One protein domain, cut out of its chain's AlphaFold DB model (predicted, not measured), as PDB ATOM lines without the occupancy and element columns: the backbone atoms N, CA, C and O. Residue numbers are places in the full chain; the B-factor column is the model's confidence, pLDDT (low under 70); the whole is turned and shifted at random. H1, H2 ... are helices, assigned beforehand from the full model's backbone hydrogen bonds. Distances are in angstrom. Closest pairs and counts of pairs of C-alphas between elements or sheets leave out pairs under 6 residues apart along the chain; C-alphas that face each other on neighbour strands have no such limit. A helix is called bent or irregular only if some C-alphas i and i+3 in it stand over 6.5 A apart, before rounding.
ATOM      1  N   ASN A  11      16.450  20.656  31.873       95.44
ATOM      2  CA  ASN A  11      15.723  20.429  33.118       95.44
ATOM      3  C   ASN A  11      14.270  20.907  33.007       95.44
ATOM      4  O   ASN A  11      13.357  20.210  33.432       95.44
ATOM      5  N   LEU A  12      14.038  22.064  32.386       96.31
ATOM      6  CA  LEU A  12      12.686  22.564  32.131       96.31
ATOM      7  C   LEU A  12      11.888  21.611  31.235       96.31
ATOM      8  O   LEU A  12      10.741  21.292  31.543       96.31
ATOM      9  N   ILE A  13      12.495  21.139  30.141       97.56
ATOM     10  CA  ILE A  13      11.858  20.200  29.204       97.56
ATOM     11  C   ILE A  13      11.443  18.909  29.924       97.56
ATOM     12  O   ILE A  13      10.368  18.370  29.665       97.56
ATOM     13  N   GLU A  14      12.262  18.432  30.858       96.38
ATOM     14  CA  GLU A  14      11.957  17.262  31.681       96.38
ATOM     15  C   GLU A  14      10.854  17.530  32.711       96.38
ATOM     16  O   GLU A  14       9.859  16.802  32.757       96.38
ATOM     17  N   VAL A  15      10.976  18.609  33.488       96.88
ATOM     18  CA  VAL A  15      10.001  18.987  34.524       96.88
ATOM     19  C   VAL A  15       8.608  19.162  33.924       96.88
ATOM     20  O   VAL A  15       7.639  18.609  34.450       96.88
ATOM     21  N   LEU A  16       8.513  19.841  32.777       97.25
ATOM     22  CA  LEU A  16       7.255  20.055  32.067       97.25
ATOM     23  C   LEU A  16       6.760  18.819  31.287       97.25
ATOM     24  O   LEU A  16       5.651  18.844  30.764       97.25
ATOM     25  N   GLY A  17       7.514  17.713  31.261       95.94
ATOM     26  CA  GLY A  17       7.066  16.424  30.711       95.94
ATOM     27  C   GLY A  17       7.230  16.267  29.196       95.94
ATOM     28  O   GLY A  17       6.725  15.310  28.615       95.94
ATOM     29  N   TYR A  18       7.958  17.164  28.531       96.31
ATOM     30  CA  TYR A  18       8.161  17.102  27.080       96.31
ATOM     31  C   TYR A  18       9.052  15.928  26.649       96.31
ATOM     32  O   TYR A  18       8.884  15.420  25.540       96.31
ATOM     33  N   LYS A  19       9.966  15.461  27.517       93.88
ATOM     34  CA  LYS A  19      10.755  14.241  27.258       93.88
ATOM     35  C   LYS A  19       9.856  13.004  27.148       93.88
ATOM     36  O   LYS A  19      10.038  12.206  26.234       93.88
ATOM     37  N   ASP A  20       8.854  12.885  28.015       93.31
ATOM     38  CA  ASP A  20       7.908  11.763  27.980       93.31
ATOM     39  C   ASP A  20       7.038  11.818  26.719       93.31
ATOM     40  O   ASP A  20       6.839  10.806  26.048       93.31
ATOM     41  N   LEU A  21       6.576  13.016  26.338       95.00
ATOM     42  CA  LEU A  21       5.814  13.209  25.101       95.00
ATOM     43  C   LEU A  21       6.624  12.829  23.858       95.00
ATOM     44  O   LEU A  21       6.099  12.128  22.995       95.00
ATOM     45  N   LEU A  22       7.894  13.245  23.787       94.38
ATOM     46  CA  LEU A  22       8.818  12.883  22.710       94.38
ATOM     47  C   LEU A  22       8.911  11.359  22.535       94.38
ATOM     48  O   LEU A  22       8.772  10.861  21.416       94.38
ATOM     49  N   LEU A  23       9.129  10.635  23.639       91.62
ATOM     50  CA  LEU A  23       9.312   9.182  23.643       91.62
ATOM     51  C   LEU A  23       8.024   8.436  23.277       91.62
ATOM     52  O   LEU A  23       8.054   7.526  22.452       91.62
ATOM     53  N   ASN A  24       6.891   8.846  23.847       93.56
ATOM     54  CA  ASN A  24       5.622   8.130  23.698       93.56
ATOM     55  C   ASN A  24       4.920   8.401  22.358       93.56
ATOM     56  O   ASN A  24       4.064   7.621  21.949       93.56
ATOM     57  N   ASN A  25       5.276   9.486  21.661       93.19
ATOM     58  CA  ASN A  25       4.613   9.900  20.421       93.19
ATOM     59  C   ASN A  25       5.475   9.727  19.166       93.19
ATOM     60  O   ASN A  25       5.066  10.172  18.092       93.19
ATOM     61  N   SER A  26       6.632   9.067  19.245       90.81
ATOM     62  CA  SER A  26       7.501   8.802  18.085       90.81
ATOM     63  C   SER A  26       7.848  10.061  17.272       90.81
ATOM     64  O   SER A  26       7.890  10.020  16.041       90.81
ATOM     65  N   PHE A  27       8.072  11.195  17.940       94.62
ATOM     66  CA  PHE A  27       8.471  12.439  17.282       94.62
ATOM     67  C   PHE A  27       9.923  12.332  16.799       94.62
ATOM     68  O   PHE A  27      10.871  12.560  17.547       94.62
ATOM     69  N   ASN A  28      10.106  11.947  15.538       93.94
ATOM     70  CA  ASN A  28      11.392  11.515  14.984       93.94
ATOM     71  C   ASN A  28      12.205  12.613  14.272       93.94
ATOM     72  O   ASN A  28      13.308  12.333  13.804       93.94
ATOM     73  N   ASN A  29      11.708  13.850  14.189       95.06
ATOM     74  CA  ASN A  29      12.434  14.956  13.570       95.06
ATOM     75  C   ASN A  29      13.142  15.805  14.639       95.06
ATOM     76  O   ASN A  29      12.533  16.635  15.317       95.06
ATOM     77  N   ALA A  30      14.455  15.602  14.764       94.06
ATOM     78  CA  ALA A  30      15.282  16.288  15.752       94.06
ATOM     79  C   ALA A  30      15.308  17.816  15.573       94.06
ATOM     80  O   ALA A  30      15.328  18.531  16.572       94.06
ATOM     81  N   GLU A  31      15.277  18.330  14.338       94.88
ATOM     82  CA  GLU A  31      15.282  19.777  14.081       94.88
ATOM     83  C   GLU A  31      13.999  20.431  14.605       94.88
ATOM     84  O   GLU A  31      14.060  21.405  15.356       94.88
ATOM     85  N   ILE A  32      12.841  19.840  14.295       96.69
ATOM     86  CA  ILE A  32      11.540  20.311  14.783       96.69
ATOM     87  C   ILE A  32      11.476  20.228  16.312       96.69
ATOM     88  O   ILE A  32      11.077  21.190  16.962       96.69
ATOM     89  N   ASN A  33      11.889  19.101  16.898       97.19
ATOM     90  CA  ASN A  33      11.836  18.910  18.349       97.19
ATOM     91  C   ASN A  33      12.737  19.905  19.087       97.19
ATOM     92  O   ASN A  33      12.309  20.517  20.063       97.19
ATOM     93  N   ASN A  34      13.956  20.127  18.587       96.75
ATOM     94  CA  ASN A  34      14.857  21.122  19.156       96.75
ATOM     95  C   ASN A  34      14.256  22.525  19.064       96.75
ATOM     96  O   ASN A  34      14.277  23.246  20.058       96.75
ATOM     97  N   ALA A  35      13.664  22.905  17.928       97.81
ATOM     98  CA  ALA A  35      12.996  24.199  17.797       97.81
ATOM     99  C   ALA A  35      11.896  24.397  18.853       97.81
ATOM    100  O   ALA A  35      11.819  25.455  19.476       97.81
ATOM    101  N   ILE A  36      11.093  23.362  19.114       98.38
ATOM    102  CA  ILE A  36      10.069  23.383  20.166       98.38
ATOM    103  C   ILE A  36      10.697  23.564  21.552       98.38
ATOM    104  O   ILE A  36      10.255  24.421  22.316       98.38
ATOM    105  N   PHE A  37      11.763  22.830  21.871       98.12
ATOM    106  CA  PHE A  37      12.438  22.942  23.168       98.12
ATOM    107  C   PHE A  37      13.081  24.315  23.391       98.12
ATOM    108  O   PHE A  37      13.010  24.871  24.493       98.12
ATOM    109  N   TYR A  38      13.650  24.905  22.340       98.00
ATOM    110  CA  TYR A  38      14.143  26.277  22.374       98.00
ATOM    111  C   TYR A  38      13.007  27.289  22.558       98.00
ATOM    112  O   TYR A  38      13.132  28.168  23.404       98.00
ATOM    113  N   ALA A  39      11.874  27.139  21.868       98.06
ATOM    114  CA  ALA A  39      10.717  28.019  22.055       98.06
ATOM    115  C   ALA A  39      10.151  27.959  23.488       98.06
ATOM    116  O   ALA A  39       9.840  28.994  24.075       98.06
ATOM    117  N   ILE A  40      10.087  26.767  24.092       97.88
ATOM    118  CA  ILE A  40       9.677  26.589  25.497       97.88
ATOM    119  C   ILE A  40      10.672  27.264  26.448       97.88
ATOM    120  O   ILE A  40      10.267  27.922  27.402       97.88
ATOM    121  N   SER A  41      11.974  27.148  26.172       97.06
ATOM    122  CA  SER A  41      13.024  27.796  26.976       97.06
ATOM    123  C   SER A  41      13.001  29.323  26.846       97.06
ATOM    124  O   SER A  41      13.252  30.037  27.819       97.06
ATOM    125  N   ALA A  42      12.664  29.835  25.658       96.00
ATOM    126  CA  ALA A  42      12.442  31.258  25.434       96.00
ATOM    127  C   ALA A  42      11.266  31.747  26.288       96.00
ATOM    128  O   ALA A  42      11.399  32.716  27.030       96.00
ATOM    129  N   LEU A  43      10.141  31.029  26.252       95.25
ATOM    130  CA  LEU A  43       8.962  31.336  27.057       95.25
ATOM    131  C   LEU A  43       9.245  31.319  28.568       95.25
ATOM    132  O   LEU A  43       8.869  32.262  29.256       95.25
ATOM    133  N   ASP A  44       9.955  30.310  29.071       94.44
ATOM    134  CA  ASP A  44      10.398  30.232  30.475       94.44
ATOM    135  C   ASP A  44      11.243  31.438  30.890       94.44
ATOM    136  O   ASP A  44      11.059  31.983  31.976       94.44
ATOM    137  N   SER A  45      12.130  31.904  30.007       91.81
ATOM    138  CA  SER A  45      12.962  33.079  30.286       91.81
ATOM    139  C   SER A  45      12.107  34.330  30.507       91.81
ATOM    140  O   SER A  45      12.374  35.089  31.436       91.81
ATOM    141  N   HIS A  46      11.042  34.507  29.720       87.75
ATOM    142  CA  HIS A  46      10.100  35.612  29.906       87.75
ATOM    143  C   HIS A  46       9.198  35.434  31.129       87.75
ATOM    144  O   HIS A  46       8.954  36.408  31.831       87.75
ATOM    145  N   ILE A  47       8.745  34.212  31.436       89.75
ATOM    146  CA  ILE A  47       7.967  33.947  32.659       89.75
ATOM    147  C   ILE A  47       8.795  34.285  33.905       89.75
ATOM    148  O   ILE A  47       8.293  34.928  34.819       89.75
ATOM    149  N   LYS A  48      10.077  33.911  33.931       86.56
ATOM    150  CA  LYS A  48      10.985  34.225  35.044       86.56
ATOM    151  C   LYS A  48      11.282  35.712  35.190       86.56
ATOM    152  O   LYS A  48      11.590  36.157  36.288       86.56
ATOM    153  N   ASP A  49      11.201  36.482  34.109       82.62
ATOM    154  CA  ASP A  49      11.368  37.937  34.165       82.62
ATOM    155  C   ASP A  49      10.150  38.652  34.789       82.62
ATOM    156  O   ASP A  49      10.255  39.808  35.188       82.62
ATOM    157  N   LEU A  50       9.010  37.960  34.948       76.19
ATOM    158  CA  LEU A  50       7.833  38.488  35.654       76.19
ATOM    159  C   LEU A  50       7.989  38.505  37.187       76.19
ATOM    160  O   LEU A  50       7.150  39.101  37.871       76.19
ATOM    161  N   GLU A  51       9.032  37.883  37.753       65.69
ATOM    162  CA  GLU A  51       9.277  37.927  39.198       65.69
ATOM    163  C   GLU A  51       9.517  39.380  39.660       65.69
ATOM    164  O   GLU A  51      10.479  40.056  39.282       65.69
ATOM    165  N   LYS A  52       8.590  39.887  40.487       54.44
ATOM    166  CA  LYS A  52       8.585  41.272  40.974       54.44
ATOM    167  C   LYS A  52       9.920  41.618  41.643       54.44
ATOM    168  O   LYS A  52      10.236  41.082  42.702       54.44
ATOM    169  N   ASN A  53      10.594  42.619  41.066       50.34
ATOM    170  CA  ASN A  53      11.708  43.428  41.594       50.34
ATOM    171  C   ASN A  53      13.102  43.219  40.983       50.34
ATOM    172  O   ASN A  53      14.039  43.887  41.423       50.34
ATOM    173  N   SER A  54      13.265  42.428  39.923       53.53
ATOM    174  CA  SER A  54      14.498  42.504  39.128       53.53
ATOM    175  C   SER A  54      14.241  42.198  37.662       53.53
ATOM    176  O   SER A  54      14.183  41.036  37.279       53.53
ATOM    177  N   PHE A  55      14.159  43.250  36.843       62.34
ATOM    178  CA  PHE A  55      14.360  43.133  35.399       62.34
ATOM    179  C   PHE A  55      15.716  42.457  35.182       62.34
ATOM    180  O   PHE A  55      16.771  43.045  35.448       62.34
ATOM    181  N   SER A  56      15.701  41.195  34.773       76.81
ATOM    182  CA  SER A  56      16.916  40.424  34.583       76.81
ATOM    183  C   SER A  56      17.314  40.578  33.129       76.81
ATOM    184  O   SER A  56      16.857  39.847  32.251       76.81
ATOM    185  N   THR A  57      18.232  41.508  32.856       81.38
ATOM    186  CA  THR A  57      18.833  41.651  31.515       81.38
ATOM    187  C   THR A  57      19.388  40.320  31.002       81.38
ATOM    188  O   THR A  57      19.370  40.057  29.804       81.38
ATOM    189  N   LYS A  58      19.809  39.432  31.911       85.88
ATOM    190  CA  LYS A  58      20.199  38.058  31.598       85.88
ATOM    191  C   LYS A  58      19.042  37.222  31.035       85.88
ATOM    192  O   LYS A  58      19.266  36.505  30.067       85.88
ATOM    193  N   ASN A  59      17.844  37.282  31.618       86.75
ATOM    194  CA  ASN A  59      16.691  36.507  31.145       86.75
ATOM    195  C   ASN A  59      16.231  36.984  29.765       86.75
ATOM    196  O   ASN A  59      15.956  36.154  28.907       86.75
ATOM    197  N   ILE A  60      16.246  38.298  29.524       86.62
ATOM    198  CA  ILE A  60      15.943  38.875  28.206       86.62
ATOM    199  C   ILE A  60      16.922  38.349  27.152       86.62
ATOM    200  O   ILE A  60      16.503  37.770  26.156       86.62
ATOM    201  N   LEU A  61      18.231  38.460  27.409       91.19
ATOM    202  CA  LEU A  61      19.252  37.998  26.463       91.19
ATOM    203  C   LEU A  61      19.209  36.478  26.236       91.19
ATOM    204  O   LEU A  61      19.517  36.011  25.139       91.19
ATOM    205  N   LEU A  62      18.822  35.693  27.248       91.00
ATOM    206  CA  LEU A  62      18.576  34.258  27.085       91.00
ATOM    207  C   LEU A  62      17.336  33.993  26.223       91.00
ATOM    208  O   LEU A  62      17.395  33.140  25.338       91.00
ATOM    209  N   GLY A  63      16.250  34.741  26.429       92.19
ATOM    210  CA  GLY A  63      15.048  34.689  25.594       92.19
ATOM    211  C   GLY A  63      15.346  34.990  24.123       92.19
ATOM    212  O   GLY A  63      14.946  34.217  23.246       92.19
ATOM    213  N   ASP A  64      16.130  36.036  23.850       93.00
ATOM    214  CA  ASP A  64      16.578  36.402  22.500       93.00
ATOM    215  C   ASP A  64      17.423  35.289  21.865       93.00
ATOM    216  O   ASP A  64      17.207  34.900  20.714       93.00
ATOM    217  N   TYR A  65      18.365  34.727  22.628       95.06
ATOM    218  CA  TYR A  65      19.204  33.620  22.177       95.06
ATOM    219  C   TYR A  65      18.381  32.369  21.831       95.06
ATOM    220  O   TYR A  65      18.585  31.747  20.781       95.06
ATOM    221  N   TYR A  66      17.442  31.984  22.696       96.44
ATOM    222  CA  TYR A  66      16.566  30.845  22.442       96.44
ATOM    223  C   TYR A  66      15.654  31.104  21.240       96.44
ATOM    224  O   TYR A  66      15.431  30.191  20.441       96.44
ATOM    225  N   SER A  67      15.215  32.351  21.053       95.75
ATOM    226  CA  SER A  67      14.421  32.749  19.893       95.75
ATOM    227  C   SER A  67      15.188  32.621  18.584       95.75
ATOM    228  O   SER A  67      14.749  31.939  17.657       95.75
ATOM    229  N   PHE A  68      16.405  33.162  18.548       96.38
ATOM    230  CA  PHE A  68      17.335  32.961  17.441       96.38
ATOM    231  C   PHE A  68      17.590  31.471  17.153       96.38
ATOM    232  O   PHE A  68      17.677  31.054  15.993       96.38
ATOM    233  N   SER A  69      17.695  30.654  18.203       96.44
ATOM    234  CA  SER A  69      17.969  29.226  18.064       96.44
ATOM    235  C   SER A  69      16.811  28.492  17.388       96.44
ATOM    236  O   SER A  69      17.048  27.790  16.404       96.44
ATOM    237  N   TYR A  70      15.557  28.681  17.826       96.25
ATOM    238  CA  TYR A  70      14.433  27.999  17.172       96.25
ATOM    239  C   TYR A  70      14.188  28.502  15.740       96.25
ATOM    240  O   TYR A  70      13.812  27.704  14.879       96.25
ATOM    241  N   TYR A  71      14.483  29.776  15.443       96.62
ATOM    242  CA  TYR A  71      14.508  30.285  14.066       96.62
ATOM    243  C   TYR A  71      15.529  29.541  13.203       96.62
ATOM    244  O   TYR A  71      15.220  29.127  12.086       96.62
ATOM    245  N   SER A  72      16.727  29.316  13.745       96.12
ATOM    246  CA  SER A  72      17.808  28.622  13.042       96.12
ATOM    247  C   SER A  72      17.462  27.160  12.740       96.12
ATOM    248  O   SER A  72      17.758  26.683  11.647       96.12
ATOM    249  N   PHE A  73      16.793  26.458  13.662       96.50
ATOM    250  CA  PHE A  73      16.355  25.070  13.445       96.50
ATOM    251  C   PHE A  73      15.243  24.929  12.398       96.50
ATOM    252  O   PHE A  73      15.144  23.886  11.760       96.50
ATOM    253  N   LEU A  74      14.411  25.955  12.196       96.62
ATOM    254  CA  LEU A  74      13.280  25.904  11.260       96.62
ATOM    255  C   LEU A  74      13.491  26.732   9.988       96.62
ATOM    256  O   LEU A  74      12.539  26.935   9.234       96.62
ATOM    257  N   VAL A  75      14.718  27.174   9.696       95.69
ATOM    258  CA  VAL A  75      15.026  27.983   8.501       95.69
ATOM    259  C   VAL A  75      14.616  27.290   7.191       95.69
ATOM    260  O   VAL A  75      14.179  27.946   6.251       95.69
ATOM    261  N   ASN A  76      14.664  25.954   7.158       94.69
ATOM    262  CA  ASN A  76      14.243  25.132   6.014       94.69
ATOM    263  C   ASN A  76      12.759  24.710   6.074       94.69
ATOM    264  O   ASN A  76      12.275  23.969   5.218       94.69
ATOM    265  N   HIS A  77      12.019  25.161   7.088       95.44
ATOM    266  CA  HIS A  77      10.628  24.806   7.361       95.44
ATOM    267  C   HIS A  77       9.789  26.064   7.618       95.44
ATOM    268  O   HIS A  77       9.126  26.176   8.649       95.44
ATOM    269  N   LEU A  78       9.805  27.006   6.669       96.69
ATOM    270  CA  LEU A  78       9.218  28.345   6.824       96.69
ATOM    271  C   LEU A  78       7.754  28.344   7.294       96.69
ATOM    272  O   LEU A  78       7.390  29.160   8.138       96.69
ATOM    273  N   ASP A  79       6.924  27.403   6.837       97.56
ATOM    274  CA  ASP A  79       5.532  27.295   7.303       97.56
ATOM    275  C   ASP A  79       5.433  26.930   8.791       97.56
ATOM    276  O   ASP A  79       4.595  27.464   9.520       97.56
ATOM    277  N   LYS A  80       6.298  26.022   9.263       98.12
ATOM    278  CA  LYS A  80       6.367  25.632  10.680       98.12
ATOM    279  C   LYS A  80       6.955  26.763  11.518       98.12
ATOM    280  O   LYS A  80       6.419  27.074  12.577       98.12
ATOM    281  N   LEU A  81       8.003  27.413  11.012       98.19
ATOM    282  CA  LEU A  81       8.615  28.587  11.627       98.19
ATOM    283  C   LEU A  81       7.585  29.698  11.854       98.19
ATOM    284  O   LEU A  81       7.475  30.213  12.966       98.19
ATOM    285  N   LYS A  82       6.794  30.026  10.826       98.12
ATOM    286  CA  LYS A  82       5.734  31.032  10.913       98.12
ATOM    287  C   LYS A  82       4.731  30.690  12.015       98.12
ATOM    288  O   LYS A  82       4.519  31.501  12.910       98.12
ATOM    289  N   LYS A  83       4.188  29.469  12.006       98.50
ATOM    290  CA  LYS A  83       3.211  29.019  13.012       98.50
ATOM    291  C   LYS A  83       3.776  29.035  14.435       98.50
ATOM    292  O   LYS A  83       3.081  29.437  15.363       98.50
ATOM    293  N   LEU A  84       5.028  28.605  14.619       98.50
ATOM    294  CA  LEU A  84       5.676  28.628  15.934       98.50
ATOM    295  C   LEU A  84       5.883  30.061  16.422       98.50
ATOM    296  O   LEU A  84       5.605  30.349  17.581       98.50
ATOM    297  N   THR A  85       6.294  30.959  15.528       97.69
ATOM    298  CA  THR A  85       6.470  32.381  15.841       97.69
ATOM    299  C   THR A  85       5.151  33.023  16.269       97.69
ATOM    300  O   THR A  85       5.116  33.668  17.309       97.69
ATOM    301  N   GLU A  86       4.055  32.783  15.543       98.25
ATOM    302  CA  GLU A  86       2.716  33.301  15.881       98.25
ATOM    303  C   GLU A  86       2.234  32.812  17.262       98.25
ATOM    304  O   GLU A  86       1.656  33.572  18.047       98.25
ATOM    305  N   VAL A  87       2.498  31.543  17.596       98.25
ATOM    306  CA  VAL A  87       2.176  30.976  18.916       98.25
ATOM    307  C   VAL A  87       3.027  31.606  20.020       98.25
ATOM    308  O   VAL A  87       2.492  31.986  21.063       98.25
ATOM    309  N   VAL A  88       4.339  31.738  19.809       96.94
ATOM    310  CA  VAL A  88       5.252  32.348  20.789       96.94
ATOM    311  C   VAL A  88       4.910  33.826  21.008       96.94
ATOM    312  O   VAL A  88       4.791  34.247  22.156       96.94
ATOM    313  N   GLU A  89       4.648  34.583  19.940       96.06
ATOM    314  CA  GLU A  89       4.181  35.974  20.003       96.06
ATOM    315  C   GLU A  89       2.897  36.089  20.826       96.06
ATOM    316  O   GLU A  89       2.815  36.902  21.746       96.06
ATOM    317  N   THR A  90       1.908  35.231  20.554       96.00
ATOM    318  CA  THR A  90       0.650  35.213  21.308       96.00
ATOM    319  C   THR A  90       0.897  34.990  22.801       96.00
ATOM    320  O   THR A  90       0.288  35.667  23.630       96.00
ATOM    321  N   ASN A  91       1.802  34.078  23.162       95.56
ATOM    322  CA  ASN A  91       2.155  33.836  24.560       95.56
ATOM    323  C   ASN A  91       2.848  35.044  25.197       95.56
ATOM    324  O   ASN A  91       2.516  35.395  26.326       95.56
ATOM    325  N   TYR A  92       3.745  35.725  24.485       92.25
ATOM    326  CA  TYR A  92       4.385  36.943  24.991       92.25
ATOM    327  C   TYR A  92       3.388  38.080  25.179       92.25
ATOM    328  O   TYR A  92       3.401  38.738  26.214       92.25
ATOM    329  N   LEU A  93       2.468  38.275  24.231       92.56
ATOM    330  CA  LEU A  93       1.389  39.253  24.364       92.56
ATOM    331  C   LEU A  93       0.469  38.925  25.534       92.56
ATOM    332  O   LEU A  93      -0.011  39.838  26.204       92.56
ATOM    333  N   ILE A  94       0.219  37.636  25.792       93.00
ATOM    334  CA  ILE A  94      -0.473  37.223  27.005       93.00
ATOM    335  C   ILE A  94       0.347  37.660  28.209       93.00
ATOM    336  O   ILE A  94      -0.213  38.427  28.970       93.00
ATOM    337  N   LEU A  95       1.617  37.257  28.341       89.38
ATOM    338  CA  LEU A  95       2.500  37.583  29.474       89.38
ATOM    339  C   LEU A  95       2.756  39.092  29.652       89.38
ATOM    340  O   LEU A  95       3.071  39.535  30.747       89.38
ATOM    341  N   ALA A  96       2.579  39.917  28.628       87.12
ATOM    342  CA  ALA A  96       2.702  41.368  28.756       87.12
ATOM    343  C   ALA A  96       1.475  42.034  29.413       87.12
ATOM    344  O   ALA A  96       1.536  43.209  29.777       87.12
ATOM    345  N   LYS A  97       0.343  41.327  29.557       86.75
ATOM    346  CA  LYS A  97      -0.856  41.871  30.216       86.75
ATOM    347  C   LYS A  97      -0.607  42.090  31.710       86.75
ATOM    348  O   LYS A  97       0.005  41.267  32.374       86.75
ATOM    349  N   GLU A  98      -1.214  43.135  32.274       75.38
ATOM    350  CA  GLU A  98      -1.171  43.383  33.726       75.38
ATOM    351  C   GLU A  98      -1.898  42.302  34.548       75.38
ATOM    352  O   GLU A  98      -1.598  42.105  35.725       75.38
ATOM    353  N   LYS A  99      -2.897  41.638  33.950       80.75
ATOM    354  CA  LYS A  99      -3.696  40.573  34.573       80.75
ATOM    355  C   LYS A  99      -4.061  39.514  33.536       80.75
ATOM    356  O   LYS A  99      -4.647  39.845  32.501       80.75
ATOM    357  N   TYR A 100      -3.786  38.247  33.837       82.56
ATOM    358  CA  TYR A 100      -4.185  37.106  33.006       82.56
ATOM    359  C   TYR A 100      -5.422  36.416  33.585       82.56
ATOM    360  O   TYR A 100      -5.655  36.424  34.791       82.56
ATOM    361  N   LYS A 101      -6.224  35.803  32.714       86.19
ATOM    362  CA  LYS A 101      -7.322  34.904  33.106       86.19
ATOM    363  C   LYS A 101      -6.834  33.452  33.142       86.19
ATOM    364  O   LYS A 101      -5.848  33.114  32.498       86.19
ATOM    365  N   LEU A 102      -7.576  32.545  33.780       84.31
ATOM    366  CA  LEU A 102      -7.261  31.103  33.748       84.31
ATOM    367  C   LEU A 102      -7.151  30.546  32.318       84.31
ATOM    368  O   LEU A 102      -6.255  29.763  32.012       84.31
ATOM    369  N   ILE A 103      -7.993  31.032  31.401       87.50
ATOM    370  CA  ILE A 103      -7.911  30.677  29.978       87.50
ATOM    371  C   ILE A 103      -6.604  31.138  29.315       87.50
ATOM    372  O   ILE A 103      -6.130  30.491  28.384       87.50
ATOM    373  N   ASP A 104      -6.009  32.239  29.777       91.56
ATOM    374  CA  ASP A 104      -4.716  32.713  29.285       91.56
ATOM    375  C   ASP A 104      -3.590  31.775  29.756       91.56
ATOM    376  O   ASP A 104      -2.748  31.381  28.953       91.56
ATOM    377  N   LEU A 105      -3.628  31.327  31.016       91.00
ATOM    378  CA  LEU A 105      -2.670  30.351  31.556       91.00
ATOM    379  C   LEU A 105      -2.770  28.997  30.842       91.00
ATOM    380  O   LEU A 105      -1.751  28.427  30.457       91.00
ATOM    381  N   LYS A 106      -3.996  28.524  30.573       92.88
ATOM    382  CA  LYS A 106      -4.230  27.328  29.749       92.88
ATOM    383  C   LYS A 106      -3.589  27.470  28.363       92.88
ATOM    384  O   LYS A 106      -2.971  26.530  27.870       92.88
ATOM    385  N   LYS A 107      -3.729  28.640  27.727       94.88
ATOM    386  CA  LYS A 107      -3.125  28.916  26.412       94.88
ATOM    387  C   LYS A 107      -1.601  28.900  26.465       94.88
ATOM    388  O   LYS A 107      -0.995  28.283  25.590       94.88
ATOM    389  N   ILE A 108      -0.998  29.511  27.485       94.94
ATOM    390  CA  ILE A 108       0.459  29.480  27.688       94.94
ATOM    391  C   ILE A 108       0.940  28.033  27.839       94.94
ATOM    392  O   ILE A 108       1.894  27.631  27.177       94.94
ATOM    393  N   ALA A 109       0.245  27.233  28.649       95.50
ATOM    394  CA  ALA A 109       0.617  25.848  28.913       95.50
ATOM    395  C   ALA A 109       0.523  24.938  27.675       95.50
ATOM    396  O   ALA A 109       1.353  24.048  27.510       95.50
ATOM    397  N   LEU A 110      -0.489  25.131  26.819       97.38
ATOM    398  CA  LEU A 110      -0.862  24.137  25.802       97.38
ATOM    399  C   LEU A 110      -0.598  24.543  24.351       97.38
ATOM    400  O   LEU A 110      -0.526  23.667  23.495       97.38
ATOM    401  N   SER A 111      -0.446  25.831  24.039       97.94
ATOM    402  CA  SER A 111      -0.346  26.282  22.641       97.94
ATOM    403  C   SER A 111       0.872  25.714  21.899       97.94
ATOM    404  O   SER A 111       0.730  25.254  20.765       97.94
ATOM    405  N   ILE A 112       2.046  25.675  22.540       98.38
ATOM    406  CA  ILE A 112       3.258  25.073  21.960       98.38
ATOM    407  C   ILE A 112       3.132  23.539  21.844       98.38
ATOM    408  O   ILE A 112       3.375  23.034  20.747       98.38
ATOM    409  N   PRO A 113       2.711  22.779  22.882       97.88
ATOM    410  CA  PRO A 113       2.436  21.346  22.747       97.88
ATOM    411  C   PRO A 113       1.451  21.000  21.627       97.88
ATOM    412  O   PRO A 113       1.735  20.119  20.820       97.88
ATOM    413  N   ILE A 114       0.321  21.708  21.538       98.25
ATOM    414  CA  ILE A 114      -0.687  21.477  20.492       98.25
ATOM    415  C   ILE A 114      -0.065  21.693  19.111       98.25
ATOM    416  O   ILE A 114      -0.234  20.870  18.213       98.25
ATOM    417  N   LEU A 115       0.695  22.777  18.938       98.44
ATOM    418  CA  LEU A 115       1.381  23.037  17.679       98.44
ATOM    419  C   LEU A 115       2.427  21.961  17.354       98.44
ATOM    420  O   LEU A 115       2.543  21.557  16.197       98.44
ATOM    421  N   TRP A 116       3.167  21.488  18.356       98.31
ATOM    422  CA  TRP A 116       4.152  20.426  18.184       98.31
ATOM    423  C   TRP A 116       3.500  19.143  17.669       98.31
ATOM    424  O   TRP A 116       3.965  18.601  16.671       98.31
ATOM    425  N   PHE A 117       2.386  18.716  18.266       98.31
ATOM    426  CA  PHE A 117       1.600  17.573  17.792       98.31
ATOM    427  C   PHE A 117       1.109  17.771  16.350       98.31
ATOM    428  O   PHE A 117       1.287  16.885  15.512       98.31
ATOM    429  N   ASN A 118       0.614  18.969  16.021       97.81
ATOM    430  CA  ASN A 118       0.173  19.304  14.666       97.81
ATOM    431  C   ASN A 118       1.306  19.246  13.626       97.81
ATOM    432  O   ASN A 118       1.047  18.958  12.462       97.81
ATOM    433  N   PHE A 119       2.566  19.503  13.998       97.62
ATOM    434  CA  PHE A 119       3.702  19.342  13.076       97.62
ATOM    435  C   PHE A 119       3.980  17.890  12.682       97.62
ATOM    436  O   PHE A 119       4.693  17.672  11.700       97.62
ATOM    437  N   TYR A 120       3.425  16.939  13.433       97.00
ATOM    438  CA  TYR A 120       3.491  15.502  13.187       97.00
ATOM    439  C   TYR A 120       2.141  14.914  12.757       97.00
ATOM    440  O   TYR A 120       1.983  13.696  12.805       97.00
ATOM    441  N   ASP A 121       1.180  15.761  12.368       97.00
ATOM    442  CA  ASP A 121      -0.171  15.356  11.965       97.00
ATOM    443  C   ASP A 121      -0.886  14.514  13.043       97.00
ATOM    444  O   ASP A 121      -1.572  13.533  12.755       97.00
ATOM    445  N   LYS A 122      -0.693  14.890  14.313       96.69
ATOM    446  CA  LYS A 122      -1.297  14.248  15.487       96.69
ATOM    447  C   LYS A 122      -2.106  15.244  16.304       96.69
ATOM    448  O   LYS A 122      -1.848  16.443  16.271       96.69
ATOM    449  N   GLU A 123      -3.029  14.716  17.098       95.88
ATOM    450  CA  GLU A 123      -3.784  15.476  18.094       95.88
ATOM    451  C   GLU A 123      -3.253  15.187  19.500       95.88
ATOM    452  O   GLU A 123      -2.870  14.057  19.811       95.88
ATOM    453  N   LEU A 124      -3.223  16.215  20.348       95.19
ATOM    454  CA  LEU A 124      -2.863  16.073  21.757       95.19
ATOM    455  C   LEU A 124      -4.037  15.446  22.518       95.19
ATOM    456  O   LEU A 124      -5.121  16.026  22.579       95.19
ATOM    457  N   ASP A 125      -3.818  14.277  23.116       93.56
ATOM    458  CA  ASP A 125      -4.860  13.567  23.853       93.56
ATOM    459  C   ASP A 125      -5.170  14.210  25.223       93.56
ATOM    460  O   ASP A 125      -4.405  15.019  25.763       93.56
ATOM    461  N   ILE A 126      -6.315  13.839  25.804       93.38
ATOM    462  CA  ILE A 126      -6.811  14.396  27.073       93.38
ATOM    463  C   ILE A 126      -5.872  14.072  28.244       93.38
ATOM    464  O   ILE A 126      -5.646  14.928  29.100       93.38
ATOM    465  N   GLN A 127      -5.293  12.870  28.281       93.50
ATOM    466  CA  GLN A 127      -4.416  12.455  29.374       93.50
ATOM    467  C   GLN A 127      -3.101  13.241  29.342       93.50
ATOM    468  O   GLN A 127      -2.675  13.776  30.366       93.50
ATOM    469  N   SER A 128      -2.492  13.379  28.164       95.19
ATOM    470  CA  SER A 128      -1.312  14.223  27.953       95.19
ATOM    471  C   SER A 128      -1.608  15.692  28.266       95.19
ATOM    472  O   SER A 128      -0.808  16.357  28.920       95.19
ATOM    473  N   THR A 129      -2.785  16.189  27.870       95.31
ATOM    474  CA  THR A 129      -3.248  17.549  28.191       95.31
ATOM    475  C   THR A 129      -3.303  17.782  29.701       95.31
ATOM    476  O   THR A 129      -2.787  18.790  30.188       95.31
ATOM    477  N   LYS A 130      -3.885  16.838  30.451       94.94
ATOM    478  CA  LYS A 130      -3.981  16.901  31.912       94.94
ATOM    479  C   LYS A 130      -2.601  16.963  32.565       94.94
ATOM    480  O   LYS A 130      -2.339  17.864  33.355       94.94
ATOM    481  N   ILE A 131      -1.702  16.061  32.167       95.38
ATOM    482  CA  ILE A 131      -0.333  15.990  32.699       95.38
ATOM    483  C   ILE A 131       0.434  17.291  32.428       95.38
ATOM    484  O   ILE A 131       1.117  17.799  33.319       95.38
ATOM    485  N   LEU A 132       0.321  17.851  31.219       96.50
ATOM    486  CA  LEU A 132       0.977  19.112  30.865       96.50
ATOM    487  C   LEU A 132       0.481  20.273  31.728       96.50
ATOM    488  O   LEU A 132       1.290  21.063  32.208       96.50
ATOM    489  N   LEU A 133      -0.832  20.366  31.953       95.88
ATOM    490  CA  LEU A 133      -1.428  21.404  32.795       95.88
ATOM    491  C   LEU A 133      -1.008  21.272  34.260       95.88
ATOM    492  O   LEU A 133      -0.622  22.270  34.866       95.88
ATOM    493  N   GLU A 134      -1.020  20.060  34.814       95.44
ATOM    494  CA  GLU A 134      -0.583  19.794  36.189       95.44
ATOM    495  C   GLU A 134       0.895  20.146  36.388       95.44
ATOM    496  O   GLU A 134       1.250  20.826  37.356       95.44
ATOM    497  N   LYS A 135       1.762  19.733  35.454       97.00
ATOM    498  CA  LYS A 135       3.195  20.052  35.489       97.00
ATOM    499  C   LYS A 135       3.443  21.549  35.318       97.00
ATOM    500  O   LYS A 135       4.244  22.110  36.064       97.00
ATOM    501  N   PHE A 136       2.736  22.205  34.395       95.94
ATOM    502  CA  PHE A 136       2.813  23.652  34.194       95.94
ATOM    503  C   PHE A 136       2.405  24.414  35.456       95.94
ATOM    504  O   PHE A 136       3.170  25.245  35.941       95.94
ATOM    505  N   TYR A 137       1.234  24.101  36.018       93.88
ATOM    506  CA  TYR A 137       0.749  24.711  37.254       93.88
ATOM    507  C   TYR A 137       1.760  24.506  38.383       93.88
ATOM    508  O   TYR A 137       2.175  25.462  39.029       93.88
ATOM    509  N   THR A 138       2.213  23.269  38.588       94.25
ATOM    510  CA  THR A 138       3.148  22.943  39.672       94.25
ATOM    511  C   THR A 138       4.456  23.717  39.541       94.25
ATOM    512  O   THR A 138       4.992  24.170  40.550       94.25
ATOM    513  N   HIS A 139       4.952  23.887  38.313       95.06
ATOM    514  CA  HIS A 139       6.209  24.579  38.058       95.06
ATOM    515  C   HIS A 139       6.101  26.104  38.174       95.06
ATOM    516  O   HIS A 139       7.038  26.720  38.668       95.06
ATOM    517  N   TYR A 140       4.984  26.700  37.741       92.56
ATOM    518  CA  TYR A 140       4.868  28.153  37.567       92.56
ATOM    519  C   TYR A 140       3.864  28.855  38.491       92.56
ATOM    520  O   TYR A 140       3.709  30.072  38.382       92.56
ATOM    521  N   LYS A 141       3.157  28.148  39.385       89.81
ATOM    522  CA  LYS A 141       2.112  28.757  40.238       89.81
ATOM    523  C   LYS A 141       2.595  29.988  41.012       89.81
ATOM    524  O   LYS A 141       1.827  30.929  41.179       89.81
ATOM    525  N   GLU A 142       3.847  29.989  41.469       86.50
ATOM    526  CA  GLU A 142       4.411  31.075  42.274       86.50
ATOM    527  C   GLU A 142       4.798  32.258  41.380       86.50
ATOM    528  O   GLU A 142       4.404  33.388  41.655       86.50
ATOM    529  N   GLN A 143       5.478  31.986  40.263       86.25
ATOM    530  CA  GLN A 143       5.916  32.989  39.286       86.25
ATOM    531  C   GLN A 143       4.741  33.696  38.608       86.25
ATOM    532  O   GLN A 143       4.801  34.891  38.334       86.25
ATOM    533  N   LEU A 144       3.665  32.955  38.333       84.50
ATOM    534  CA  LEU A 144       2.471  33.463  37.658       84.50
ATOM    535  C   LEU A 144       1.370  33.904  38.631       84.50
ATOM    536  O   LEU A 144       0.279  34.240  38.176       84.50
ATOM    537  N   PHE A 145       1.650  33.922  39.942       82.31
ATOM    538  CA  PHE A 145       0.716  34.343  40.993       82.31
ATOM    539  C   PHE A 145      -0.662  33.664  40.863       82.31
ATOM    540  O   PHE A 145      -1.707  34.315  40.863       82.31
ATOM    541  N   ILE A 146      -0.665  32.341  40.676       81.94
ATOM    542  CA  ILE A 146      -1.897  31.562  40.536       81.94
ATOM    543  C   ILE A 146      -2.498  31.348  41.931       81.94
ATOM    544  O   ILE A 146      -2.036  30.500  42.689       81.94
ATOM    545  N   ASP A 147      -3.561  32.092  42.247       82.25
ATOM    546  CA  ASP A 147      -4.237  32.059  43.558       82.25
ATOM    547  C   ASP A 147      -5.185  30.855  43.759       82.25
ATOM    548  O   ASP A 147      -5.798  30.686  44.815       82.25
ATOM    549  N   TYR A 148      -5.336  30.009  42.742       80.06
ATOM    550  CA  TYR A 148      -6.190  28.821  42.770       80.06
ATOM    551  C   TYR A 148      -5.400  27.612  43.252       80.06
ATOM    552  O   TYR A 148      -4.238  27.468  42.896       80.06
ATOM    553  N   ASN A 149      -6.037  26.700  43.992       86.00
ATOM    554  CA  ASN A 149      -5.459  25.369  44.186       86.00
ATOM    555  C   ASN A 149      -5.525  24.557  42.876       86.00
ATOM    556  O   ASN A 149      -6.247  24.923  41.947       86.00
ATOM    557  N   LEU A 150      -4.778  23.450  42.808       85.44
ATOM    558  CA  LEU A 150      -4.681  22.644  41.589       85.44
ATOM    559  C   LEU A 150      -6.054  22.141  41.121       85.44
ATOM    560  O   LEU A 150      -6.370  22.282  39.948       85.44
ATOM    561  N   ASP A 151      -6.894  21.627  42.021       85.56
ATOM    562  CA  ASP A 151      -8.216  21.098  41.652       85.56
ATOM    563  C   ASP A 151      -9.120  22.184  41.050       85.56
ATOM    564  O   ASP A 151      -9.775  21.967  40.031       85.56
ATOM    565  N   MET A 152      -9.130  23.385  41.639       83.88
ATOM    566  CA  MET A 152      -9.847  24.540  41.096       83.88
ATOM    567  C   MET A 152      -9.277  24.968  39.747       83.88
ATOM    568  O   MET A 152     -10.047  25.227  38.826       83.88
ATOM    569  N   PHE A 153      -7.949  25.016  39.611       86.12
ATOM    570  CA  PHE A 153      -7.298  25.330  38.343       86.12
ATOM    571  C   PHE A 153      -7.729  24.348  37.250       86.12
ATOM    572  O   PHE A 153      -8.184  24.793  36.199       86.12
ATOM    573  N   MET A 154      -7.654  23.041  37.516       89.12
ATOM    574  CA  MET A 154      -7.998  21.983  36.559       89.12
ATOM    575  C   MET A 154      -9.474  22.038  36.139       89.12
ATOM    576  O   MET A 154      -9.772  22.050  34.942       89.12
ATOM    577  N   ASN A 155     -10.388  22.204  37.101       85.56
ATOM    578  CA  ASN A 155     -11.821  22.338  36.825       85.56
ATOM    579  C   ASN A 155     -12.135  23.552  35.933       85.56
ATOM    580  O   ASN A 155     -12.894  23.446  34.971       85.56
ATOM    581  N   GLU A 156     -11.533  24.704  36.223       79.56
ATOM    582  CA  GLU A 156     -11.781  25.953  35.494       79.56
ATOM    583  C   GLU A 156     -11.155  25.961  34.092       79.56
ATOM    584  O   GLU A 156     -11.695  26.565  33.161       79.56
ATOM    585  N   VAL A 157     -10.024  25.273  33.902       81.69
ATOM    586  CA  VAL A 157      -9.434  25.095  32.567       81.69
ATOM    587  C   VAL A 157     -10.117  23.975  31.775       81.69
ATOM    588  O   VAL A 157      -9.783  23.794  30.602       81.69
ATOM    589  N   GLY A 158     -11.109  23.286  32.344       74.06
ATOM    590  CA  GLY A 158     -11.985  22.343  31.649       74.06
ATOM    591  C   GLY A 158     -11.301  21.031  31.272       74.06
ATOM    592  O   GLY A 158     -11.417  20.610  30.117       74.06
TER     593      GLY A 158
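What this domain is: This is residues 11 to 158 of the 159 residues of an uncharacterized protein of Gemella palaticanis (UniProt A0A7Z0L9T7). Four long helices, H3, H4, H5 and H6, form an up-and-down bundle, each running against the one before it; H3, H5 and H6 make a triangle, and H4 packs on H3 away from H6. H7 crosses H6 at a steep tilt, H8 packs on residues 102 to 106 of H6 and on H7, and the short H1 and H2 lie over the gap between H3 and H7. The printed part has 148 residues with eight named helices, H1 to H8 in order, and no named strand; its class is all helix. The whole is compact and rounded, with a radius of gyration of the C-alphas of 14.9 A and spans of 41 by 37 by 24 A.

Where its parts are: Find C-alpha 11 at (15.723, 20.429, 33.118), where H1, residues 11 to 15, begins. H2 follows at residues 18 to 24. From C-alpha 30 at (15.282, 16.288, 15.752), H3 runs 28.7 A through residues 30 to 49. Next look for H4, residues 57 to 73, 24.6 A long, and H5, residues 78 to 95, 25.4 A long. H6, residues 102 to 118, covers 23.6 A; it is irregular, with C-alphas 109 and 112 7.5 A apart, and has a kink of 41 degrees near residue 110. H7, residues 126 to 140, covers 20.9 A, and H8, residues 150 to 157, ends with C-alpha 157 at (-9.434, 25.095, 32.567).

How they stand to each other: Start at H3 and H6, the hubs, which touch four helices each. H3 and H4 form a helical hairpin at a shallow tilt of 17 degrees; their closest C-alphas, of Ala 35 and Tyr 70, are 4.1 A apart. With residues 39 to 47 alone H3 touches H5, the same way at 16 degrees, closest at C-alphas 39 and 88, 7.1 A. H5 and H6 form another hairpin at 12 degrees, closest at C-alphas 91 and 108, 5.6 A. H3 touches H6 at Ile 36 and Trp 116, whose C-alphas, the closest, are 6.9 A apart. Moving outward, H7 touches residues 106 to 110 of H6 at a steep tilt of 54 degrees, with C-alphas 109 and 136 closest at 6.1 A. H8 is about perpendicular to H6, at 74 degrees, and touches it closest at C-alphas 157 and 106, 6.3 A. H1 only just touches H3, with 3 pairs of C-alphas within 8 A, the closest those of Ile 13 and Phe 37, 6.7 A. H2 and H7 are close but not clearly touching, with C-alphas 21 and 128 closest at 7.7 A. Each O i to N i+4 pair is within hydrogen-bond range in H1, H2, H3, H4, H5, H7 and H8; in H6 11 of 13 are.

The domain as a whole: The two C-alphas farthest apart, of Asn 76 and Asn 149, are 43.0 A apart. The printed part has no cut, and no link is long. Its mean pLDDT is 91.5; look at residues 51 to 55, between H3 and H4, for the values under 70.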